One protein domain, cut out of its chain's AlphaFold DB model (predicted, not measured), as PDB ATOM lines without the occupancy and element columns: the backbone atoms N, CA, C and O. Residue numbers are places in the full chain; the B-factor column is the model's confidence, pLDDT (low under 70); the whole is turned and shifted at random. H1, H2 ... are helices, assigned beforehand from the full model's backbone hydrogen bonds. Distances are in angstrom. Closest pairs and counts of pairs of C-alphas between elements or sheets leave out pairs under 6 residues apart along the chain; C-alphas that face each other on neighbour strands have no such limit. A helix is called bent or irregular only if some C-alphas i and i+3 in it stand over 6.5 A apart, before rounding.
ATOM      1  N   VAL A  81      -8.309 -12.234 -17.099       91.50
ATOM      2  CA  VAL A  81      -8.142 -11.421 -15.881       91.50
ATOM      3  C   VAL A  81      -9.148 -10.271 -15.856       91.50
ATOM      4  O   VAL A  81      -9.789 -10.028 -14.834       91.50
ATOM      5  N   VAL A  82      -9.347  -9.618 -17.004       91.25
ATOM      6  CA  VAL A  82     -10.324  -8.536 -17.169       91.25
ATOM      7  C   VAL A  82     -11.750  -9.064 -16.978       91.25
ATOM      8  O   VAL A  82     -12.516  -8.485 -16.211       91.25
ATOM      9  N   GLU A  83     -12.103 -10.193 -17.602       94.31
ATOM     10  CA  GLU A  83     -13.417 -10.837 -17.434       94.31
ATOM     11  C   GLU A  83     -13.686 -11.235 -15.979       94.31
ATOM     12  O   GLU A  83     -14.784 -10.999 -15.476       94.31
ATOM     13  N   ASN A  84     -12.695 -11.804 -15.285       96.75
ATOM     14  CA  ASN A  84     -12.819 -12.127 -13.866       96.75
ATOM     15  C   ASN A  84     -13.034 -10.855 -13.029       96.75
ATOM     16  O   ASN A  84     -13.899 -10.833 -12.157       96.75
ATOM     17  N   PHE A  85     -12.288  -9.780 -13.298       96.62
ATOM     18  CA  PHE A  85     -12.444  -8.522 -12.567       96.62
ATOM     19  C   PHE A  85     -13.850  -7.938 -12.740       96.62
ATOM     20  O   PHE A  85     -14.528  -7.660 -11.751       96.62
ATOM     21  N   PHE A  86     -14.336  -7.822 -13.980       95.69
ATOM     22  CA  PHE A  86     -15.703  -7.361 -14.240       95.69
ATOM     23  C   PHE A  86     -16.759  -8.314 -13.675       95.69
ATOM     24  O   PHE A  86     -17.808  -7.866 -13.221       95.69
ATOM     25  N   GLY A  87     -16.464  -9.610 -13.634       96.94
ATOM     26  CA  GLY A  87     -17.249 -10.601 -12.913       96.94
ATOM     27  C   GLY A  87     -17.423 -10.261 -11.444       96.94
ATOM     28  O   GLY A  87     -18.557 -10.168 -10.974       96.94
ATOM     29  N   ARG A  88     -16.320  -9.979 -10.745       97.75
ATOM     30  CA  ARG A  88     -16.342  -9.575  -9.334       97.75
ATOM     31  C   ARG A  88     -17.072  -8.249  -9.133       97.75
ATOM     32  O   ARG A  88     -17.879  -8.120  -8.214       97.75
ATOM     33  N   VAL A  89     -16.836  -7.273 -10.012       97.56
ATOM     34  CA  VAL A  89     -17.562  -5.996 -10.002       97.56
ATOM     35  C   VAL A  89     -19.069  -6.253 -10.101       97.56
ATOM     36  O   VAL A  89     -19.840  -5.786  -9.269       97.56
ATOM     37  N   CYS A  90     -19.503  -7.029 -11.093       96.75
ATOM     38  CA  CYS A  90     -20.912  -7.333 -11.285       96.75
ATOM     39  C   CYS A  90     -21.486  -8.221 -10.175       96.75
ATOM     40  O   CYS A  90     -22.695  -8.194  -9.971       96.75
ATOM     41  N   SER A  91     -20.699  -9.050  -9.488       96.00
ATOM     42  CA  SER A  91     -21.225  -9.890  -8.404       96.00
ATOM     43  C   SER A  91     -21.460  -9.083  -7.134       96.00
ATOM     44  O   SER A  91     -22.446  -9.310  -6.439       96.00
ATOM     45  N   LEU A  92     -20.577  -8.124  -6.847       96.50
ATOM     46  CA  LEU A  92     -20.654  -7.292  -5.648       96.50
ATOM     47  C   LEU A  92     -21.593  -6.091  -5.829       96.50
ATOM     48  O   LEU A  92     -22.309  -5.719  -4.901       96.50
ATOM     49  N   TRP A  93     -21.625  -5.489  -7.021       96.75
ATOM     50  CA  TRP A  93     -22.247  -4.180  -7.228       96.75
ATOM     51  C   TRP A  93     -23.348  -4.235  -8.288       96.75
ATOM     52  O   TRP A  93     -23.106  -4.237  -9.496       96.75
ATOM     53  N   LYS A  94     -24.608  -4.196  -7.835       94.50
ATOM     54  CA  LYS A  94     -25.788  -4.202  -8.721       94.50
ATOM     55  C   LYS A  94     -25.784  -3.057  -9.740       94.50
ATOM     56  O   LYS A  94     -26.229  -3.241 -10.871       94.50
ATOM     57  N   VAL A  95     -25.265  -1.891  -9.358       93.75
ATOM     58  CA  VAL A  95     -25.171  -0.707 -10.230       93.75
ATOM     59  C   VAL A  95     -24.310  -0.946 -11.475       93.75
ATOM     60  O   VAL A  95     -24.518  -0.307 -12.502       93.75
ATOM     61  N   SER A  96     -23.390  -1.909 -11.425       92.94
ATOM     62  CA  SER A  96     -22.520  -2.252 -12.548       92.94
ATOM     63  C   SER A  96     -23.197  -3.142 -13.589       92.94
ATOM     64  O   SER A  96     -22.626  -3.348 -14.657       92.94
ATOM     65  N   TYR A  97     -24.391  -3.681 -13.300       92.12
ATOM     66  CA  TYR A  97     -25.123  -4.509 -14.260       92.12
ATOM     67  C   TYR A  97     -26.603  -4.173 -14.473       92.12
ATOM     68  O   TYR A  97     -27.257  -4.754 -15.343       92.12
ATOM     69  N   ALA A  98     -27.189  -3.348 -13.613       91.25
ATOM     70  CA  ALA A  98     -28.595  -2.982 -13.686       91.25
ATOM     71  C   ALA A  98     -28.773  -1.649 -14.420       91.25
ATOM     72  O   ALA A  98     -27.859  -0.829 -14.479       91.25
ATOM     73  N   THR A  99     -29.976  -1.411 -14.945       89.12
ATOM     74  CA  THR A  99     -30.318  -0.115 -15.537       89.12
ATOM     75  C   THR A  99     -30.223   0.983 -14.485       89.12
ATOM     76  O   THR A  99     -30.934   0.956 -13.480       89.12
ATOM     77  N   PHE A 100     -29.364   1.965 -14.740       89.62
ATOM     78  CA  PHE A 100     -29.207   3.156 -13.920       89.62
ATOM     79  C   PHE A 100     -29.980   4.324 -14.539       89.62
ATOM     80  O   PHE A 100     -29.883   4.564 -15.740       89.62
ATOM     81  N   THR A 101     -30.769   5.037 -13.735       91.50
ATOM     82  CA  THR A 101     -31.712   6.069 -14.215       91.50
ATOM     83  C   THR A 101     -31.284   7.502 -13.901       91.50
ATOM     84  O   THR A 101     -32.027   8.431 -14.202       91.50
ATOM     85  N   TRP A 102     -30.118   7.697 -13.280       91.12
ATOM     86  CA  TRP A 102     -29.606   9.017 -12.897       91.12
ATOM     87  C   TRP A 102     -28.537   9.515 -13.882       91.12
ATOM     88  O   TRP A 102     -28.262   8.883 -14.901       91.12
ATOM     89  N   SER A 103     -27.955  10.686 -13.605       91.56
ATOM     90  CA  SER A 103     -27.015  11.348 -14.516       91.56
ATOM     91  C   SER A 103     -25.713  10.561 -14.711       91.56
ATOM     92  O   SER A 103     -25.222   9.897 -13.799       91.56
ATOM     93  N   THR A 104     -25.102  10.704 -15.891       88.12
ATOM     94  CA  THR A 104     -23.801  10.090 -16.209       88.12
ATOM     95  C   THR A 104     -22.706  10.516 -15.235       88.12
ATOM     96  O   THR A 104     -21.929   9.679 -14.804       88.12
ATOM     97  N   LYS A 105     -22.681  11.789 -14.818       89.12
ATOM     98  CA  LYS A 105     -21.696  12.277 -13.840       89.12
ATOM     99  C   LYS A 105     -21.790  11.509 -12.519       89.12
ATOM    100  O   LYS A 105     -20.777  11.088 -11.979       89.12
ATOM    101  N   PHE A 106     -23.011  11.299 -12.026       91.06
ATOM    102  CA  PHE A 106     -23.230  10.547 -10.792       91.06
ATOM    103  C   PHE A 106     -22.881   9.062 -10.963       91.06
ATOM    104  O   PHE A 106     -22.352   8.440 -10.045       91.06
ATOM    105  N   TYR A 107     -23.118   8.505 -12.155       91.81
ATOM    106  CA  TYR A 107     -22.687   7.150 -12.485       91.81
ATOM    107  C   TYR A 107     -21.162   6.996 -12.452       91.81
ATOM    108  O   TYR A 107     -20.681   6.035 -11.862       91.81
ATOM    109  N   ASP A 108     -20.410   7.938 -13.030       91.19
ATOM    110  CA  ASP A 108     -18.943   7.882 -13.078       91.19
ATOM    111  C   ASP A 108     -18.331   7.844 -11.666       91.19
ATOM    112  O   ASP A 108     -17.430   7.045 -11.397       91.19
ATOM    113  N   ASP A 109     -18.849   8.662 -10.745       93.62
ATOM    114  CA  ASP A 109     -18.388   8.696  -9.351       93.62
ATOM    115  C   ASP A 109     -18.700   7.380  -8.620       93.62
ATOM    116  O   ASP A 109     -17.829   6.809  -7.955       93.62
ATOM    117  N   ILE A 110     -19.910   6.838  -8.802       94.62
ATOM    118  CA  ILE A 110     -20.280   5.524  -8.256       94.62
ATOM    119  C   ILE A 110     -19.395   4.426  -8.851       94.62
ATOM    120  O   ILE A 110     -18.910   3.561  -8.123       94.62
ATOM    121  N   GLN A 111     -19.156   4.446 -10.160       94.00
ATOM    122  CA  GLN A 111     -18.369   3.422 -10.831       94.00
ATOM    123  C   GLN A 111     -16.923   3.421 -10.323       94.00
ATOM    124  O   GLN A 111     -16.405   2.360  -9.967       94.00
ATOM    125  N   ARG A 112     -16.301   4.598 -10.193       94.88
ATOM    126  CA  ARG A 112     -14.967   4.745  -9.587       94.88
ATOM    127  C   ARG A 112     -14.922   4.167  -8.176       94.88
ATOM    128  O   ARG A 112     -14.002   3.409  -7.870       94.88
ATOM    129  N   LEU A 113     -15.932   4.453  -7.351       96.75
ATOM    130  CA  LEU A 113     -16.032   3.890  -6.005       96.75
ATOM    131  C   LEU A 113     -16.155   2.359  -6.037       96.75
ATOM    132  O   LEU A 113     -15.414   1.672  -5.337       96.75
ATOM    133  N   THR A 114     -17.029   1.803  -6.882       97.56
ATOM    134  CA  THR A 114     -17.183   0.341  -7.003       97.56
ATOM    135  C   THR A 114     -15.896  -0.343  -7.461       97.56
ATOM    136  O   THR A 114     -15.567  -1.425  -6.975       97.56
ATOM    137  N   PHE A 115     -15.122   0.282  -8.352       97.12
ATOM    138  CA  PHE A 115     -13.843  -0.262  -8.811       97.12
ATOM    139  C   PHE A 115     -12.783  -0.196  -7.711       97.12
ATOM    140  O   PHE A 115     -12.096  -1.188  -7.488       97.12
ATOM    141  N   ALA A 116     -12.699   0.911  -6.970       97.69
ATOM    142  CA  ALA A 116     -11.794   1.031  -5.828       97.69
ATOM    143  C   ALA A 116     -12.091  -0.021  -4.744       97.69
ATOM    144  O   ALA A 116     -11.183  -0.710  -4.280       97.69
ATOM    145  N   LEU A 117     -13.370  -0.215  -4.400       97.94
ATOM    146  CA  LEU A 117     -13.790  -1.246  -3.445       97.94
ATOM    147  C   LEU A 117     -13.532  -2.663  -3.973       97.94
ATOM    148  O   LEU A 117     -13.149  -3.545  -3.209       97.94
ATOM    149  N   THR A 118     -13.691  -2.889  -5.279       98.00
ATOM    150  CA  THR A 118     -13.345  -4.179  -5.895       98.00
ATOM    151  C   THR A 118     -11.843  -4.433  -5.844       98.00
ATOM    152  O   THR A 118     -11.446  -5.543  -5.513       98.00
ATOM    153  N   ASN A 119     -11.005  -3.425  -6.102       97.44
ATOM    154  CA  ASN A 119      -9.550  -3.545  -5.981       97.44
ATOM    155  C   ASN A 119      -9.139  -3.943  -4.558       97.44
ATOM    156  O   ASN A 119      -8.339  -4.861  -4.390       97.44
ATOM    157  N   PHE A 120      -9.737  -3.320  -3.537       97.50
ATOM    158  CA  PHE A 120      -9.531  -3.723  -2.144       97.50
ATOM    159  C   PHE A 120     -10.020  -5.153  -1.877       97.50
ATOM    160  O   PHE A 120      -9.339  -5.950  -1.245       97.50
ATOM    161  N   HIS A 121     -11.176  -5.540  -2.413       97.25
ATOM    162  CA  HIS A 121     -11.644  -6.915  -2.275       97.25
ATOM    163  C   HIS A 121     -10.705  -7.920  -2.969       97.25
ATOM    164  O   HIS A 121     -10.540  -9.037  -2.481       97.25
ATOM    165  N   VAL A 122     -10.094  -7.564  -4.101       97.06
ATOM    166  CA  VAL A 122      -9.137  -8.417  -4.824       97.06
ATOM    167  C   VAL A 122      -7.828  -8.577  -4.052       97.06
ATOM    168  O   VAL A 122      -7.256  -9.665  -4.088       97.06
ATOM    169  N   SER A 123      -7.382  -7.554  -3.311       96.81
ATOM    170  CA  SER A 123      -6.188  -7.675  -2.463       96.81
ATOM    171  C   SER A 123      -6.387  -8.638  -1.288       96.81
ATOM    172  O   SER A 123      -5.423  -9.248  -0.835       96.81
ATOM    173  N   LEU A 124      -7.630  -8.819  -0.826       96.94
ATOM    174  CA  LEU A 124      -7.984  -9.783   0.222       96.94
ATOM    175  C   LEU A 124      -8.331 -11.172  -0.333       96.94
ATOM    176  O   LEU A 124      -8.030 -12.193   0.281       96.94
ATOM    177  N   LEU A 125      -9.019 -11.216  -1.475       96.19
ATOM    178  CA  LEU A 125      -9.584 -12.427  -2.061       96.19
ATOM    179  C   LEU A 125      -9.310 -12.455  -3.570       96.19
ATOM    180  O   LEU A 125     -10.022 -11.767  -4.321       96.19
ATOM    181  N   PRO A 126      -8.359 -13.299  -4.024       96.06
ATOM    182  CA  PRO A 126      -7.984 -13.395  -5.428       96.06
ATOM    183  C   PRO A 126      -9.176 -13.616  -6.363       96.06
ATOM    184  O   PRO A 126     -10.218 -14.170  -5.984       96.06
ATOM    185  N   LEU A 127      -9.011 -13.179  -7.609       96.56
ATOM    186  CA  LEU A 127      -9.964 -13.433  -8.684       96.56
ATOM    187  C   LEU A 127     -10.054 -14.934  -8.986       96.56
ATOM    188  O   LEU A 127      -9.056 -15.651  -8.947       96.56
ATOM    189  N   ARG A 128     -11.263 -15.409  -9.285       95.00
ATOM    190  CA  ARG A 128     -11.590 -16.823  -9.494       95.00
ATOM    191  C   ARG A 128     -12.354 -17.004 -10.796       95.00
ATOM    192  O   ARG A 128     -13.016 -16.093 -11.283       95.00
ATOM    193  N   GLU A 129     -12.347 -18.224 -11.318       93.94
ATOM    194  CA  GLU A 129     -13.112 -18.576 -12.519       93.94
ATOM    195  C   GLU A 129     -14.630 -18.349 -12.361       93.94
ATOM    196  O   GLU A 129     -15.312 -17.968 -13.315       93.94
ATOM    197  N   THR A 130     -15.159 -18.503 -11.143       95.12
ATOM    198  CA  THR A 130     -16.561 -18.200 -10.820       95.12
ATOM    199  C   THR A 130     -16.934 -16.753 -11.125       95.12
ATOM    200  O   THR A 130     -18.070 -16.496 -11.524       95.12
ATOM    201  N   ASP A 131     -15.988 -15.815 -11.001       97.12
ATOM    202  CA  ASP A 131     -16.227 -14.413 -11.335       97.12
ATOM    203  C   ASP A 131     -16.520 -14.269 -12.836       97.12
ATOM    204  O   ASP A 131     -17.530 -13.680 -13.226       97.12
ATOM    205  N   ARG A 132     -15.720 -14.900 -13.704       94.31
ATOM    206  CA  ARG A 132     -15.983 -14.915 -15.152       94.31
ATOM    207  C   ARG A 132     -17.304 -15.585 -15.505       94.31
ATOM    208  O   ARG A 132     -17.995 -15.106 -16.404       94.31
ATOM    209  N   HIS A 133     -17.688 -16.666 -14.828       95.31
ATOM    210  CA  HIS A 133     -19.007 -17.273 -15.050       95.31
ATOM    211  C   HIS A 133     -20.145 -16.301 -14.731       95.31
ATOM    212  O   HIS A 133     -21.097 -16.202 -15.508       95.31
ATOM    213  N   TRP A 134     -20.017 -15.538 -13.645       94.12
ATOM    214  CA  TRP A 134     -20.967 -14.478 -13.324       94.12
ATOM    215  C   TRP A 134     -20.986 -13.378 -14.387       94.12
ATOM    216  O   TRP A 134     -22.052 -12.967 -14.839       94.12
ATOM    217  N   TYR A 135     -19.820 -12.939 -14.862       96.00
ATOM    218  CA  TYR A 135     -19.765 -11.939 -15.926       96.00
ATOM    219  C   TYR A 135     -20.491 -12.411 -17.193       96.00
ATOM    220  O   TYR A 135     -21.306 -11.688 -17.767       96.00
ATOM    221  N   ARG A 136     -20.269 -13.667 -17.594       95.06
ATOM    222  CA  ARG A 136     -20.938 -14.270 -18.754       95.06
ATOM    223  C   ARG A 136     -22.451 -14.374 -18.573       95.06
ATOM    224  O   ARG A 136     -23.176 -14.132 -19.536       95.06
ATOM    225  N   SER A 137     -22.942 -14.676 -17.370       95.06
ATOM    226  CA  SER A 137     -24.388 -14.708 -17.106       95.06
ATOM    227  C   SER A 137     -25.021 -13.315 -17.223       95.06
ATOM    228  O   SER A 137     -26.114 -13.171 -17.775       95.06
ATOM    229  N   VAL A 138     -24.307 -12.268 -16.791       95.31
ATOM    230  CA  VAL A 138     -24.724 -10.871 -16.970       95.31
ATOM    231  C   VAL A 138     -24.799 -10.497 -18.452       95.31
ATOM    232  O   VAL A 138     -25.804  -9.920 -18.874       95.31
ATOM    233  N   LEU A 139     -23.792 -10.861 -19.253       94.62
ATOM    234  CA  LEU A 139     -23.796 -10.614 -20.700       94.62
ATOM    235  C   LEU A 139     -24.948 -11.342 -21.407       94.62
ATOM    236  O   LEU A 139     -25.666 -10.724 -22.193       94.62
ATOM    237  N   ALA A 140     -25.191 -12.612 -21.072       95.56
ATOM    238  CA  ALA A 140     -26.312 -13.379 -21.618       95.56
ATOM    239  C   ALA A 140     -27.669 -12.735 -21.278       95.56
ATOM    240  O   ALA A 140     -28.582 -12.678 -22.108       95.56
ATOM    241  N   ARG A 141     -27.806 -12.174 -20.069       94.25
ATOM    242  CA  ARG A 141     -29.005 -11.414 -19.692       94.25
ATOM    243  C   ARG A 141     -29.175 -10.164 -20.558       94.25
ATOM    244  O   ARG A 141     -30.298  -9.869 -20.961       94.25
ATOM    245  N   TYR A 142     -28.100  -9.436 -20.857       93.88
ATOM    246  CA  TYR A 142     -28.168  -8.274 -21.748       93.88
ATOM    247  C   TYR A 142     -28.593  -8.643 -23.162       93.88
ATOM    248  O   TYR A 142     -29.467  -7.984 -23.721       93.88
ATOM    249  N   GLU A 143     -28.041  -9.718 -23.715       94.19
ATOM    250  CA  GLU A 143     -28.440 -10.232 -25.024       94.19
ATOM    251  C   GLU A 143     -29.944 -10.561 -25.055       94.19
ATOM    252  O   GLU A 143     -30.685 -10.076 -25.914       94.19
ATOM    253  N   SER A 144     -30.441 -11.268 -24.037       94.38
ATOM    254  CA  SER A 144     -31.872 -11.562 -23.884       94.38
ATOM    255  C   SER A 144     -32.743 -10.299 -23.783       94.38
ATOM    256  O   SER A 144     -33.806 -10.203 -24.411       94.38
ATOM    257  N   MET A 145     -32.290  -9.276 -23.050       92.81
ATOM    258  CA  MET A 145     -32.986  -7.987 -22.962       92.81
ATOM    259  C   MET A 145     -33.058  -7.273 -24.315       92.81
ATOM    260  O   MET A 145     -34.095  -6.682 -24.641       92.81
ATOM    261  N   VAL A 146     -31.992  -7.339 -25.119       93.06
ATOM    262  CA  VAL A 146     -31.964  -6.781 -26.478       93.06
ATOM    263  C   VAL A 146     -32.990  -7.491 -27.358       93.06
ATOM    264  O   VAL A 146     -33.827  -6.818 -27.967       93.06
ATOM    265  N   HIS A 147     -33.007  -8.828 -27.364       94.19
ATOM    266  CA  HIS A 147     -33.996  -9.606 -28.118       94.19
ATOM    267  C   HIS A 147     -35.432  -9.292 -27.691       94.19
ATOM    268  O   HIS A 147     -36.296  -9.038 -28.532       94.19
ATOM    269  N   THR A 148     -35.681  -9.219 -26.384       94.62
ATOM    270  CA  THR A 148     -36.998  -8.875 -25.831       94.62
ATOM    271  C   THR A 148     -37.443  -7.475 -26.259       94.62
ATOM    272  O   THR A 148     -38.597  -7.257 -26.637       94.62
ATOM    273  N   THR A 149     -36.528  -6.506 -26.235       93.06
ATOM    274  CA  THR A 149     -36.804  -5.124 -26.652       93.06
ATOM    275  C   THR A 149     -37.085  -5.043 -28.152       93.06
ATOM    276  O   THR A 149     -38.029  -4.366 -28.569       93.06
ATOM    277  N   ALA A 150     -36.322  -5.772 -28.970       94.69
ATOM    278  CA  ALA A 150     -36.544  -5.871 -30.407       94.69
ATOM    279  C   ALA A 150     -37.910  -6.499 -30.733       94.69
ATOM    280  O   ALA A 150     -38.646  -5.957 -31.560       94.69
ATOM    281  N   ALA A 151     -38.296  -7.569 -30.030       95.62
ATOM    282  CA  ALA A 151     -39.597  -8.217 -30.189       95.62
ATOM    283  C   ALA A 151     -40.760  -7.266 -29.856       95.62
ATOM    284  O   ALA A 151     -41.671  -7.089 -30.669       95.62
ATOM    285  N   LYS A 152     -40.689  -6.561 -28.714       95.69
ATOM    286  CA  LYS A 152     -41.679  -5.533 -28.333       95.69
ATOM    287  C   LYS A 152     -41.793  -4.430 -29.391       95.69
ATOM    288  O   LYS A 152     -42.896  -3.996 -29.734       95.69
ATOM    289  N   ARG A 153     -40.659  -3.989 -29.946       95.38
ATOM    290  CA  ARG A 153     -40.626  -2.979 -31.014       95.38
ATOM    291  C   ARG A 153     -41.288  -3.491 -32.294       95.38
ATOM    292  O   ARG A 153     -42.101  -2.772 -32.876       95.38
ATOM    293  N   ALA A 154     -40.986  -4.719 -32.708       95.75
ATOM    294  CA  ALA A 154     -41.579  -5.346 -33.886       95.75
ATOM    295  C   ALA A 154     -43.103  -5.497 -33.746       95.75
ATOM    296  O   ALA A 154     -43.850  -5.192 -34.681       95.75
ATOM    297  N   GLU A 155     -43.580  -5.889 -32.563       96.12
ATOM    298  CA  GLU A 155     -45.007  -6.018 -32.282       96.12
ATOM    299  C   GLU A 155     -45.731  -4.662 -32.329       96.12
ATOM    300  O   GLU A 155     -46.783  -4.539 -32.965       96.12
ATOM    301  N   SER A 156     -45.151  -3.628 -31.713       95.44
ATOM    302  CA  SER A 156     -45.690  -2.264 -31.752       95.44
ATOM    303  C   SER A 156     -45.788  -1.737 -33.190       95.44
ATOM    304  O   SER A 156     -46.833  -1.235 -33.614       95.44
ATOM    305  N   GLN A 157     -44.744  -1.951 -33.997       95.81
ATOM    306  CA  GLN A 157     -44.760  -1.593 -35.414       95.81
ATOM    307  C   GLN A 157     -45.820  -2.377 -36.201       95.81
ATOM    308  O   GLN A 157     -46.512  -1.791 -37.032       95.81
ATOM    309  N   ARG A 158     -45.999  -3.680 -35.928       95.50
ATOM    310  CA  ARG A 158     -47.059  -4.497 -36.544       95.50
ATOM    311  C   ARG A 158     -48.443  -3.931 -36.231       95.50
ATOM    312  O   ARG A 158     -49.229  -3.712 -37.151       95.50
ATOM    313  N   LYS A 159     -48.721  -3.635 -34.956       96.31
ATOM    314  CA  LYS A 159     -49.983  -3.017 -34.510       96.31
ATOM    315  C   LYS A 159     -50.214  -1.664 -35.193       96.31
ATOM    316  O   LYS A 159     -51.320  -1.395 -35.653       96.31
ATOM    317  N   SER A 160     -49.176  -0.836 -35.314       94.81
ATOM    318  CA  SER A 160     -49.252   0.456 -36.008       94.81
ATOM    319  C   SER A 160     -49.567   0.306 -37.505       94.81
ATOM    320  O   SER A 160     -50.469   0.978 -38.015       94.81
ATOM    321  N   ARG A 161     -48.905  -0.632 -38.204       95.44
ATOM    322  CA  ARG A 161     -49.181  -0.944 -39.619       95.44
ATOM    323  C   ARG A 161     -50.626  -1.396 -39.833       95.44
ATOM    324  O   ARG A 161     -51.285  -0.871 -40.727       95.44
ATOM    325  N   LEU A 162     -51.141  -2.282 -38.978       94.94
ATOM    326  CA  LEU A 162     -52.531  -2.746 -39.048       94.94
ATOM    327  C   LEU A 162     -53.530  -1.594 -38.870       94.94
ATOM    328  O   LEU A 162     -54.417  -1.421 -39.702       94.94
ATOM    329  N   ARG A 163     -53.345  -0.741 -37.851       94.44
ATOM    330  CA  ARG A 163     -54.206   0.441 -37.646       94.44
ATOM    331  C   ARG A 163     -54.142   1.414 -38.826       94.44
ATOM    332  O   ARG A 163     -55.141   2.042 -39.167       94.44
ATOM    333  N   ARG A 164     -52.979   1.566 -39.471       91.62
ATOM    334  CA  ARG A 164     -52.844   2.372 -40.697       91.62
ATOM    335  C   ARG A 164     -53.636   1.764 -41.857       91.62
ATOM    336  O   ARG A 164     -54.364   2.504 -42.508       91.62
ATOM    337  N   MET A 165     -53.528   0.456 -42.088       92.38
ATOM    338  CA  MET A 165     -54.290  -0.233 -43.137       92.38
ATOM    339  C   MET A 165     -55.799  -0.104 -42.915       92.38
ATOM    340  O   MET A 165     -56.517   0.233 -43.849       92.38
ATOM    341  N   GLN A 166     -56.265  -0.276 -41.674       90.81
ATOM    342  CA  GLN A 166     -57.671  -0.080 -41.310       90.81
ATOM    343  C   GLN A 166     -58.149   1.347 -41.609       90.81
ATOM    344  O   GLN A 166     -59.197   1.521 -42.220       90.81
TER     345      GLN A 166
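This is residues 81 to 166 of the 183 residues of the protein "DDE Tnp4 domain-containing protein" of Aphanomyces astaci (UniProt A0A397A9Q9). Helix H1 sits crosswise in the gap between H2 and the beginning of a much longer helix, H3, which folds back past H2 without touching it. These parts make a small body, from which residues 143 to 166 of H3 stick out as one long straight arm that makes most of the length. The printed part has 86 residues with three named helices, in the order H1, H2, H3, and no named strand; the class is all helix. The whole is extended, with a radius of gyration of the C-alphas of 18.6 A, and its C-alphas span 65 by 30 by 15 A along their three main axes.

H1, residues 81 to 92, touches both other helices. It touches H2, residues 104 to 124, with residues 88 to 92 alone, and H2 touches it with residues 114 to 118 alone. The closest C-alphas of H1 and H2 are those of Val 89 and Thr 118, 6.2 A apart, and the two lines are about perpendicular, at 74 degrees. H1 also touches H3, residues 129 to 166, with 30 pairs of C-alphas within 8 A. H3 touches H1 with residues 129 to 138 alone, and the closest C-alphas of the two are those of Gly 87 and Tyr 135, 4.1 A apart. The lines of H1 and H3 are only just about perpendicular, at 73 degrees. H2 and H3 are apart, though they follow each other in the chain. In H1, H2 and H3 every O i to N i+4 pair is within hydrogen-bond range.

H1 runs from Val 81, whose C-alpha is at (-8.142, -11.421, -15.881), to Leu 92, and is 16.7 A long from first to last C-alpha. H2 runs from Thr 104, C-alpha at (-23.801, 10.090, -16.209), to Leu 124, over 30.3 A. H3 runs from Glu 129 to Gln 166 over 56.2 A and ends with C-alpha 166 at (-57.671, -0.080, -41.310). No helix is bent or irregular.

The two C-alphas farthest apart are those of Leu 124 and Gln 166, at 65.5 A. Residues 99 to 106, of which 104 to 106 belong to H2, stand free, and so do residues 143 to 166 of H3. Without these stretches the body has 54 residues and spans 26 by 26 by 14 A. The link from H1 to H2, 11 residues, is long, and the link from H2 to H3, 4 residues, is tight. The printed part has no cut. The mean pLDDT of the printed part is 94.6, and no printed residue is under 70.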